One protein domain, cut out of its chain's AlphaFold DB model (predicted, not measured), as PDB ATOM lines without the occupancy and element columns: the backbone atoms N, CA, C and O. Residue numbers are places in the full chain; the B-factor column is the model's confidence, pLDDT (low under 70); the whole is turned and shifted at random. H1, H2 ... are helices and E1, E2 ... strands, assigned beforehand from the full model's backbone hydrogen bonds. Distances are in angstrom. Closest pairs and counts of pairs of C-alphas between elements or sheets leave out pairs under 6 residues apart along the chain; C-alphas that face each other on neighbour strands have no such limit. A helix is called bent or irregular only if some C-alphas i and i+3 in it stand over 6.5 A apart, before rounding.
ATOM      1  N   VAL A 468      11.253  -3.448 221.160       85.69
ATOM      2  CA  VAL A 468      11.723  -2.200 220.558       85.69
ATOM      3  C   VAL A 468      12.362  -1.314 221.609       85.69
ATOM      4  O   VAL A 468      11.905  -1.283 222.750       85.69
ATOM      5  N   VAL A 469      13.380  -0.557 221.208       90.00
ATOM      6  CA  VAL A 469      13.810   0.620 221.969       90.00
ATOM      7  C   VAL A 469      13.189   1.841 221.315       90.00
ATOM      8  O   VAL A 469      13.253   2.000 220.094       90.00
ATOM      9  N   PHE A 470      12.550   2.689 222.106       89.62
ATOM     10  CA  PHE A 470      11.898   3.910 221.640       89.62
ATOM     11  C   PHE A 470      12.084   5.027 222.663       89.62
ATOM     12  O   PHE A 470      12.543   4.769 223.770       89.62
ATOM     13  N   TRP A 471      11.776   6.269 222.297       86.56
ATOM     14  CA  TRP A 471      11.991   7.405 223.195       86.56
ATOM     15  C   TRP A 471      10.713   8.080 223.680       86.56
ATOM     16  O   TRP A 471       9.703   8.121 222.972       86.56
ATOM     17  N   GLY A 472      10.800   8.667 224.872       82.94
ATOM     18  CA  GLY A 472       9.810   9.570 225.462       82.94
ATOM     19  C   GLY A 472      10.462  10.827 226.028       82.94
ATOM     20  O   GLY A 472      11.681  10.891 226.184       82.94
ATOM     21  N   GLU A 473       9.664  11.854 226.301       79.12
ATOM     22  CA  GLU A 473      10.124  13.055 227.015       79.12
ATOM     23  C   GLU A 473       9.991  12.874 228.532       79.12
ATOM     24  O   GLU A 473      10.788  13.415 229.293       79.12
ATOM     25  N   THR A 474       9.017  12.072 228.966       76.12
ATOM     26  CA  THR A 474       8.764  11.708 230.366       76.12
ATOM     27  C   THR A 474       8.415  10.222 230.476       76.12
ATOM     28  O   THR A 474       8.013   9.605 229.492       76.12
ATOM     29  N   GLU A 475       8.519   9.626 231.668       61.59
ATOM     30  CA  GLU A 475       8.181   8.202 231.884       61.59
ATOM     31  C   GLU A 475       6.725   7.868 231.515       61.59
ATOM     32  O   GLU A 475       6.427   6.775 231.036       61.59
ATOM     33  N   SER A 476       5.820   8.846 231.626       69.50
ATOM     34  CA  SER A 476       4.415   8.724 231.221       69.50
ATOM     35  C   SER A 476       4.200   8.556 229.709       69.50
ATOM     36  O   SER A 476       3.088   8.250 229.285       69.50
ATOM     37  N   ASP A 477       5.222   8.775 228.873       72.19
ATOM     38  CA  ASP A 477       5.129   8.576 227.422       72.19
ATOM     39  C   ASP A 477       5.229   7.093 227.002       72.19
ATOM     40  O   ASP A 477       5.054   6.803 225.817       72.19
ATOM     41  N   PHE A 478       5.477   6.154 227.930       67.00
ATOM     42  CA  PHE A 478       5.737   4.743 227.604       67.00
ATOM     43  C   PHE A 478       4.622   4.125 226.751       67.00
ATOM     44  O   PHE A 478       4.855   3.749 225.601       67.00
ATOM     45  N   ASP A 479       3.391   4.095 227.266       66.56
ATOM     46  CA  ASP A 479       2.249   3.486 226.570       66.56
ATOM     47  C   ASP A 479       1.874   4.246 225.293       66.56
ATOM     48  O   ASP A 479       1.445   3.664 224.295       66.56
ATOM     49  N   LYS A 480       2.072   5.566 225.311       69.81
ATOM     50  CA  LYS A 480       1.784   6.457 224.187       69.81
ATOM     51  C   LYS A 480       2.731   6.215 223.010       69.81
ATOM     52  O   LYS A 480       2.283   6.255 221.864       69.81
ATOM     53  N   ASN A 481       4.012   5.961 223.278       76.12
ATOM     54  CA  ASN A 481       5.050   5.885 222.251       76.12
ATOM     55  C   ASN A 481       5.431   4.442 221.866       76.12
ATOM     56  O   ASN A 481       6.024   4.256 220.805       76.12
ATOM     57  N   LEU A 482       5.048   3.420 222.644       67.00
ATOM     58  CA  LEU A 482       5.378   2.005 222.389       67.00
ATOM     59  C   LEU A 482       4.951   1.519 220.987       67.00
ATOM     60  O   LEU A 482       5.638   0.713 220.355       67.00
ATOM     61  N   GLY A 483       3.820   2.022 220.484       63.59
ATOM     62  CA  GLY A 483       3.294   1.704 219.153       63.59
ATOM     63  C   GLY A 483       3.722   2.657 218.031       63.59
ATOM     64  O   GLY A 483       3.449   2.368 216.867       63.59
ATOM     65  N   ASP A 484       4.373   3.779 218.347       77.62
ATOM     66  CA  ASP A 484       4.712   4.819 217.373       77.62
ATOM     67  C   ASP A 484       6.063   4.521 216.710       77.62
ATOM     68  O   ASP A 484       7.136   4.689 217.291       77.62
ATOM     69  N   GLU A 485       6.021   4.096 215.447       82.00
ATOM     70  CA  GLU A 485       7.227   3.741 214.694       82.00
ATOM     71  C   GLU A 485       8.200   4.915 214.525       82.00
ATOM     72  O   GLU A 485       9.401   4.691 214.387       82.00
ATOM     73  N   SER A 486       7.718   6.163 214.590       85.94
ATOM     74  CA  SER A 486       8.563   7.361 214.497       85.94
ATOM     75  C   SER A 486       9.393   7.625 215.759       85.94
ATOM     76  O   SER A 486      10.327   8.429 215.730       85.94
ATOM     77  N   LYS A 487       9.058   6.954 216.867       86.56
ATOM     78  CA  LYS A 487       9.750   7.063 218.158       86.56
ATOM     79  C   LYS A 487      10.761   5.951 218.388       86.56
ATOM     80  O   LYS A 487      11.533   6.035 219.338       86.56
ATOM     81  N   ARG A 488      10.779   4.923 217.539       91.69
ATOM     82  CA  ARG A 488      11.720   3.807 217.647       91.69
ATOM     83  C   ARG A 488      13.144   4.265 217.332       91.69
ATOM     84  O   ARG A 488      13.365   5.062 216.422       91.69
ATOM     85  N   ILE A 489      14.106   3.752 218.086       89.12
ATOM     86  CA  ILE A 489      15.518   4.102 217.972       89.12
ATOM     87  C   ILE A 489      16.270   2.930 217.351       89.12
ATOM     88  O   ILE A 489      16.320   1.841 217.922       89.12
ATOM     89  N   ALA A 490      16.881   3.168 216.192       92.88
ATOM     90  CA  ALA A 490      17.828   2.250 215.570       92.88
ATOM     91  C   ALA A 490      19.226   2.414 216.183       92.88
ATOM     92  O   ALA A 490      19.637   3.532 216.492       92.88
ATOM     93  N   GLY A 491      19.978   1.318 216.314       88.00
ATOM     94  CA  GLY A 491      21.341   1.352 216.848       88.00
ATOM     95  C   GLY A 491      21.443   1.516 218.370       88.00
ATOM     96  O   GLY A 491      22.541   1.754 218.866       88.00
ATOM     97  N   ALA A 492      20.339   1.395 219.114       91.19
ATOM     98  CA  ALA A 492      20.367   1.347 220.573       91.19
ATOM     99  C   ALA A 492      20.984   0.022 221.040       91.19
ATOM    100  O   ALA A 492      20.713  -1.024 220.447       91.19
ATOM    101  N   THR A 493      21.790   0.059 222.099       93.19
ATOM    102  CA  THR A 493      22.341  -1.145 222.730       93.19
ATOM    103  C   THR A 493      21.388  -1.612 223.815       93.19
ATOM    104  O   THR A 493      20.938  -0.823 224.638       93.19
ATOM    105  N   VAL A 494      21.075  -2.902 223.812       90.88
ATOM    106  CA  VAL A 494      20.217  -3.554 224.796       90.88
ATOM    107  C   VAL A 494      21.048  -4.592 225.531       90.88
ATOM    108  O   VAL A 494      21.541  -5.526 224.901       90.88
ATOM    109  N   THR A 495      21.183  -4.443 226.842       87.12
ATOM    110  CA  THR A 495      21.916  -5.353 227.726       87.12
ATOM    111  C   THR A 495      20.935  -6.112 228.610       87.12
ATOM    112  O   THR A 495      20.030  -5.532 229.206       87.12
ATOM    113  N   ILE A 496      21.111  -7.426 228.693       84.25
ATOM    114  CA  ILE A 496      20.239  -8.346 229.415       84.25
ATOM    115  C   ILE A 496      20.969  -8.872 230.652       84.25
ATOM    116  O   ILE A 496      22.054  -9.457 230.551       84.25
ATOM    117  N   LEU A 497      20.352  -8.695 231.820       67.25
ATOM    118  CA  LEU A 497      20.900  -9.101 233.114       67.25
ATOM    119  C   LEU A 497      19.926 -10.044 233.838       67.25
ATOM    120  O   LEU A 497      18.732  -9.775 233.828       67.25
ATOM    121  N   PRO A 498      20.386 -11.121 234.498       44.62
ATOM    122  CA  PRO A 498      21.772 -11.574 234.596       44.62
ATOM    123  C   PRO A 498      22.270 -12.234 233.296       44.62
ATOM    124  O   PRO A 498      21.486 -12.694 232.471       44.62
ATOM    125  N   GLY A 499      23.593 -12.312 233.126       58.44
ATOM    126  CA  GLY A 499      24.236 -13.046 232.023       58.44
ATOM    127  C   GLY A 499      24.938 -12.182 230.973       58.44
ATOM    128  O   GLY A 499      25.748 -12.713 230.223       58.44
ATOM    129  N   GLY A 500      24.695 -10.867 230.954       69.62
ATOM    130  CA  GLY A 500      25.462  -9.918 230.138       69.62
ATOM    131  C   GLY A 500      25.258 -10.077 228.628       69.62
ATOM    132  O   GLY A 500      26.140  -9.718 227.852       69.62
ATOM    133  N   TYR A 501      24.122 -10.633 228.195       83.25
ATOM    134  CA  TYR A 501      23.805 -10.749 226.770       83.25
ATOM    135  C   TYR A 501      23.507  -9.367 226.197       83.25
ATOM    136  O   TYR A 501      22.814  -8.575 226.831       83.25
ATOM    137  N   THR A 502      23.982  -9.085 224.988       86.25
ATOM    138  CA  THR A 502      23.772  -7.784 224.345       86.25
ATOM    139  C   THR A 502      23.162  -7.939 222.962       86.25
ATOM    140  O   THR A 502      23.571  -8.814 222.198       86.25
ATOM    141  N   ALA A 503      22.245  -7.047 222.604       88.69
ATOM    142  CA  ALA A 503      21.763  -6.868 221.241       88.69
ATOM    143  C   ALA A 503      21.807  -5.396 220.839       88.69
ATOM    144  O   ALA A 503      21.847  -4.504 221.679       88.69
ATOM    145  N   THR A 504      21.761  -5.147 219.536       91.25
ATOM    146  CA  THR A 504      21.594  -3.802 218.987       91.25
ATOM    147  C   THR A 504      20.284  -3.754 218.221       91.25
ATOM    148  O   THR A 504      19.969  -4.697 217.489       91.25
ATOM    149  N   THR A 505      19.514  -2.679 218.379       93.69
ATOM    150  CA  THR A 505      18.284  -2.519 217.606       93.69
ATOM    151  C   THR A 505      18.577  -2.317 216.121       93.69
ATOM    152  O   THR A 505      19.494  -1.587 215.733       93.69
ATOM    153  N   ASP A 506      17.787  -2.969 215.271       87.44
ATOM    154  CA  ASP A 506      17.883  -2.856 213.821       87.44
ATOM    155  C   ASP A 506      17.404  -1.484 213.303       87.44
ATOM    156  O   ASP A 506      17.012  -0.597 214.062       87.44
ATOM    157  N   ALA A 507      17.407  -1.299 211.980       86.44
ATOM    158  CA  ALA A 507      16.976  -0.052 211.338       86.44
ATOM    159  C   ALA A 507      15.509   0.336 211.622       86.44
ATOM    160  O   ALA A 507      15.120   1.475 211.371       86.44
ATOM    161  N   THR A 508      14.698  -0.597 212.123       74.81
ATOM    162  CA  THR A 508      13.297  -0.393 212.516       74.81
ATOM    163  C   THR A 508      13.112  -0.299 214.033       74.81
ATOM    164  O   THR A 508      11.983  -0.173 214.509       74.81
ATOM    165  N   GLY A 509      14.215  -0.320 214.787       79.69
ATOM    166  CA  GLY A 509      14.271  -0.202 216.240       79.69
ATOM    167  C   GLY A 509      13.978  -1.491 217.004       79.69
ATOM    168  O   GLY A 509      13.808  -1.429 218.220       79.69
ATOM    169  N   TRP A 510      13.927  -2.644 216.328       85.94
ATOM    170  CA  TRP A 510      13.679  -3.949 216.946       85.94
ATOM    171  C   TRP A 510      14.973  -4.650 217.348       85.94
ATOM    172  O   TRP A 510      15.957  -4.614 216.616       85.94
ATOM    173  N   TYR A 511      14.953  -5.370 218.466       90.12
ATOM    174  CA  TYR A 511      15.989  -6.331 218.841       90.12
ATOM    175  C   TYR A 511      15.381  -7.718 219.099       90.12
ATOM    176  O   TYR A 511      14.176  -7.858 219.340       90.12
ATOM    177  N   SER A 512      16.220  -8.754 219.014       87.00
ATOM    178  CA  SER A 512      15.853 -10.148 219.277       87.00
ATOM    179  C   SER A 512      17.060 -10.920 219.808       87.00
ATOM    180  O   SER A 512      18.136 -10.825 219.222       87.00
ATOM    181  N   LEU A 513      16.880 -11.698 220.872       84.56
ATOM    182  CA  LEU A 513      17.899 -12.562 221.478       84.56
ATOM    183  C   LEU A 513      17.284 -13.902 221.861       84.56
ATOM    184  O   LEU A 513      16.197 -13.922 222.426       84.56
ATOM    185  N   ASP A 514      17.998 -14.996 221.623       86.44
ATOM    186  CA  ASP A 514      17.643 -16.292 222.196       86.44
ATOM    187  C   ASP A 514      18.369 -16.456 223.532       86.44
ATOM    188  O   ASP A 514      19.598 -16.381 223.599       86.44
ATOM    189  N   LEU A 515      17.603 -16.637 224.602       79.75
ATOM    190  CA  LEU A 515      18.080 -16.693 225.977       79.75
ATOM    191  C   LEU A 515      17.587 -17.979 226.643       79.75
ATOM    192  O   LEU A 515      16.478 -18.426 226.346       79.75
ATOM    193  N   PRO A 516      18.363 -18.578 227.561       76.38
ATOM    194  CA  PRO A 516      17.843 -19.629 228.428       76.38
ATOM    195  C   PRO A 516      16.547 -19.190 229.131       76.38
ATOM    196  O   PRO A 516      16.331 -17.994 229.322       76.38
ATOM    197  N   PRO A 517      15.671 -20.120 229.536       71.50
ATOM    198  CA  PRO A 517      14.515 -19.756 230.338       71.50
ATOM    199  C   PRO A 517      14.944 -19.082 231.642       71.50
ATOM    200  O   PRO A 517      15.852 -19.561 232.326       71.50
ATOM    201  N   GLY A 518      14.304 -17.974 231.992       58.44
ATOM    202  CA  GLY A 518      14.695 -17.196 233.158       58.44
ATOM    203  C   GLY A 518      14.096 -15.799 233.196       58.44
ATOM    204  O   GLY A 518      13.490 -15.320 232.237       58.44
ATOM    205  N   SER A 519      14.289 -15.147 234.337       72.31
ATOM    206  CA  SER A 519      13.884 -13.768 234.577       72.31
ATOM    207  C   SER A 519      15.034 -12.830 234.237       72.31
ATOM    208  O   SER A 519      16.094 -12.926 234.855       72.31
ATOM    209  N   TYR A 520      14.814 -11.900 233.309       70.19
ATOM    210  CA  TYR A 520      15.842 -10.973 232.849       70.19
ATOM    211  C   TYR A 520      15.412  -9.509 232.956       70.19
ATOM    212  O   TYR A 520      14.351  -9.130 232.473       70.19
ATOM    213  N   SER A 521      16.264  -8.657 233.513       76.00
ATOM    214  CA  SER A 521      16.182  -7.207 233.347       76.00
ATOM    215  C   SER A 521      16.688  -6.811 231.963       76.00
ATOM    216  O   SER A 521      17.670  -7.370 231.465       76.00
ATOM    217  N   VAL A 522      16.011  -5.843 231.346       80.88
ATOM    218  CA  VAL A 522      16.370  -5.300 230.035       80.88
ATOM    219  C   VAL A 522      16.803  -3.855 230.224       80.88
ATOM    220  O   VAL A 522      15.973  -3.001 230.524       80.88
ATOM    221  N   HIS A 523      18.089  -3.601 230.036       83.75
ATOM    222  CA  HIS A 523      18.687  -2.275 230.079       83.75
ATOM    223  C   HIS A 523      18.905  -1.776 228.653       83.75
ATOM    224  O   HIS A 523      19.415  -2.529 227.822       83.75
ATOM    225  N   ALA A 524      18.547  -0.533 228.343       87.00
ATOM    226  CA  ALA A 524      18.787   0.054 227.030       87.00
ATOM    227  C   ALA A 524      19.576   1.361 227.130       87.00
ATOM    228  O   ALA A 524      19.216   2.266 227.883       87.00
ATOM    229  N   THR A 525      20.602   1.484 226.290       86.44
ATOM    230  CA  THR A 525      21.335   2.729 226.057       86.44
ATOM    231  C   THR A 525      21.219   3.148 224.596       86.44
ATOM    232  O   THR A 525      21.233   2.330 223.671       86.44
ATOM    233  N   ALA A 526      21.079   4.448 224.362       86.06
ATOM    234  CA  ALA A 526      21.007   5.017 223.026       86.06
ATOM    235  C   ALA A 526      21.660   6.399 223.016       86.06
ATOM    236  O   ALA A 526      21.413   7.207 223.905       86.06
ATOM    237  N   SER A 527      22.459   6.693 221.987       81.94
ATOM    238  CA  SER A 527      23.124   7.995 221.864       81.94
ATOM    239  C   SER A 527      22.093   9.130 221.842       81.94
ATOM    240  O   SER A 527      21.154   9.109 221.042       81.94
ATOM    241  N   GLY A 528      22.269  10.113 222.727       73.62
ATOM    242  CA  GLY A 528      21.357  11.249 222.873       73.62
ATOM    243  C   GLY A 528      20.150  11.014 223.793       73.62
ATOM    244  O   GLY A 528      19.249  11.856 223.814       73.62
ATOM    245  N   VAL A 545       8.186 -16.599 222.640       63.38
ATOM    246  CA  VAL A 545       8.630 -15.217 222.419       63.38
ATOM    247  C   VAL A 545       8.202 -14.354 223.601       63.38
ATOM    248  O   VAL A 545       7.006 -14.177 223.829       63.38
ATOM    249  N   ALA A 546       9.166 -13.785 224.317       61.47
ATOM    250  CA  ALA A 546       8.939 -12.809 225.376       61.47
ATOM    251  C   ALA A 546       9.122 -11.381 224.843       61.47
ATOM    252  O   ALA A 546      10.004 -11.144 224.016       61.47
ATOM    253  N   TRP A 547       8.313 -10.421 225.309       69.12
ATOM    254  CA  TRP A 547       8.367  -9.033 224.833       69.12
ATOM    255  C   TRP A 547       9.002  -8.091 225.860       69.12
ATOM    256  O   TRP A 547       8.475  -7.911 226.956       69.12
ATOM    257  N   GLY A 548      10.109  -7.452 225.480       74.75
ATOM    258  CA  GLY A 548      11.021  -6.713 226.353       74.75
ATOM    259  C   GLY A 548      11.229  -5.234 226.032       74.75
ATOM    260  O   GLY A 548      12.245  -4.694 226.436       74.75
ATOM    261  N   SER A 549      10.317  -4.569 225.317       83.75
ATOM    262  CA  SER A 549      10.520  -3.178 224.878       83.75
ATOM    263  C   SER A 549      10.888  -2.211 226.013       83.75
ATOM    264  O   SER A 549      10.353  -2.324 227.118       83.75
ATOM    265  N   VAL A 550      11.762  -1.248 225.711       84.69
ATOM    266  CA  VAL A 550      12.293  -0.259 226.661       84.69
ATOM    267  C   VAL A 550      12.098   1.146 226.101       84.69
ATOM    268  O   VAL A 550      12.402   1.394 224.930       84.69
ATOM    269  N   MET A 551      11.608   2.066 226.934       85.69
ATOM    270  CA  MET A 551      11.585   3.487 226.603       85.69
ATOM    271  C   MET A 551      12.769   4.185 227.259       85.69
ATOM    272  O   MET A 551      12.894   4.156 228.478       85.69
ATOM    273  N   VAL A 552      13.595   4.852 226.461       81.94
ATOM    274  CA  VAL A 552      14.643   5.752 226.955       81.94
ATOM    275  C   VAL A 552      14.128   7.189 226.987       81.94
ATOM    276  O   VAL A 552      13.304   7.589 226.156       81.94
ATOM    277  N   LEU A 553      14.591   7.985 227.947       76.56
ATOM    278  CA  LEU A 553      14.132   9.365 228.092       76.56
ATOM    279  C   LEU A 553      15.041  10.330 227.353       76.56
ATOM    280  O   LEU A 553      16.263  10.219 227.379       76.56
ATOM    281  N   LYS A 554      14.434  11.326 226.718       73.62
ATOM    282  CA  LYS A 554      15.157  12.454 226.149       73.62
ATOM    283  C   LYS A 554      15.437  13.479 227.261       73.62
ATOM    284  O   LYS A 554      14.475  14.009 227.813       73.62
TER     285      LYS A 554
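Overview. This is residues 468 to 528 and 545 to 554 of the 868 residues of the protein "N-acetylmuramoyl-L-alanine amidase domain-containing protein" of Deltaproteobacteria bacterium (UniProt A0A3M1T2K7). What shape do these atoms make? They make a small sandwich, only partly face to face: the antiparallel sheet E3 E2 E5 crosses the parallel pair E1 and E7 at 53 degrees, with short helix H1 packed on that pair. E4 folds back beside E3. What is it built of? The printed part has 71 residues, with one named helix and seven named strands in the order E1 H1 E2 E3 E4 E5 E6 E7; of the 42 residues in named elements 35 are in strands, and the class is mostly strand; the whole is compact, with a radius of gyration of the C-alphas of 11.8 A and spans of 32 by 23 by 21 A.

Arrangement. How is the larger sheet paired? E2, residues 493 to 497, is antiparallel to the edge strands E3, residues 501 to 504, and E5, residues 518 to 525. In the hairpin E2 and E3, N 503 and O 494 are 2.8 A apart; between E2 and E5, N 521 and O 497 are 2.7 A apart. What faces it? E1, residues 468 to 472, and E7, residues 550 to 553, are parallel, with N 552 and O 470 2.9 A apart; the closest C-alphas of E5 and E7 are those of Ala 524 and Val 550, 6.5 A. Where are the others? H1, residues 475 to 481, is irregular, with C-alphas 476 and 479 7.3 A apart, 1 of 3 O i to N i+4 and 3 of 4 O i to N i+3 pairs within hydrogen-bond range; its closest C-alpha pair with E7 is Phe 478 and Met 551, 6.1 A. E4, residues 510 to 515, and E6, residues 545 to 547, pair with no named strand and are near each other, with 8 pairs of C-alphas within 10 A.

Along the chain. Where are the anchors? E1 begins at C-alpha 468, (11.723, -2.200, 220.558), and E7 ends at C-alpha 553, (14.132, 9.365, 228.092). Which strands are longer? E5 measures 22.2 A and E4 16.2 A from first to last C-alpha.

Size, cuts and confidence. Is it continuous? Residues 529 to 544 are not printed, and C-alphas 528 and 545 are 29.4 A apart; H1 to E2 is a long link. Where is confidence low? Fifteen residues have pLDDT under 70, among them 497 to 500 and 545 to 547.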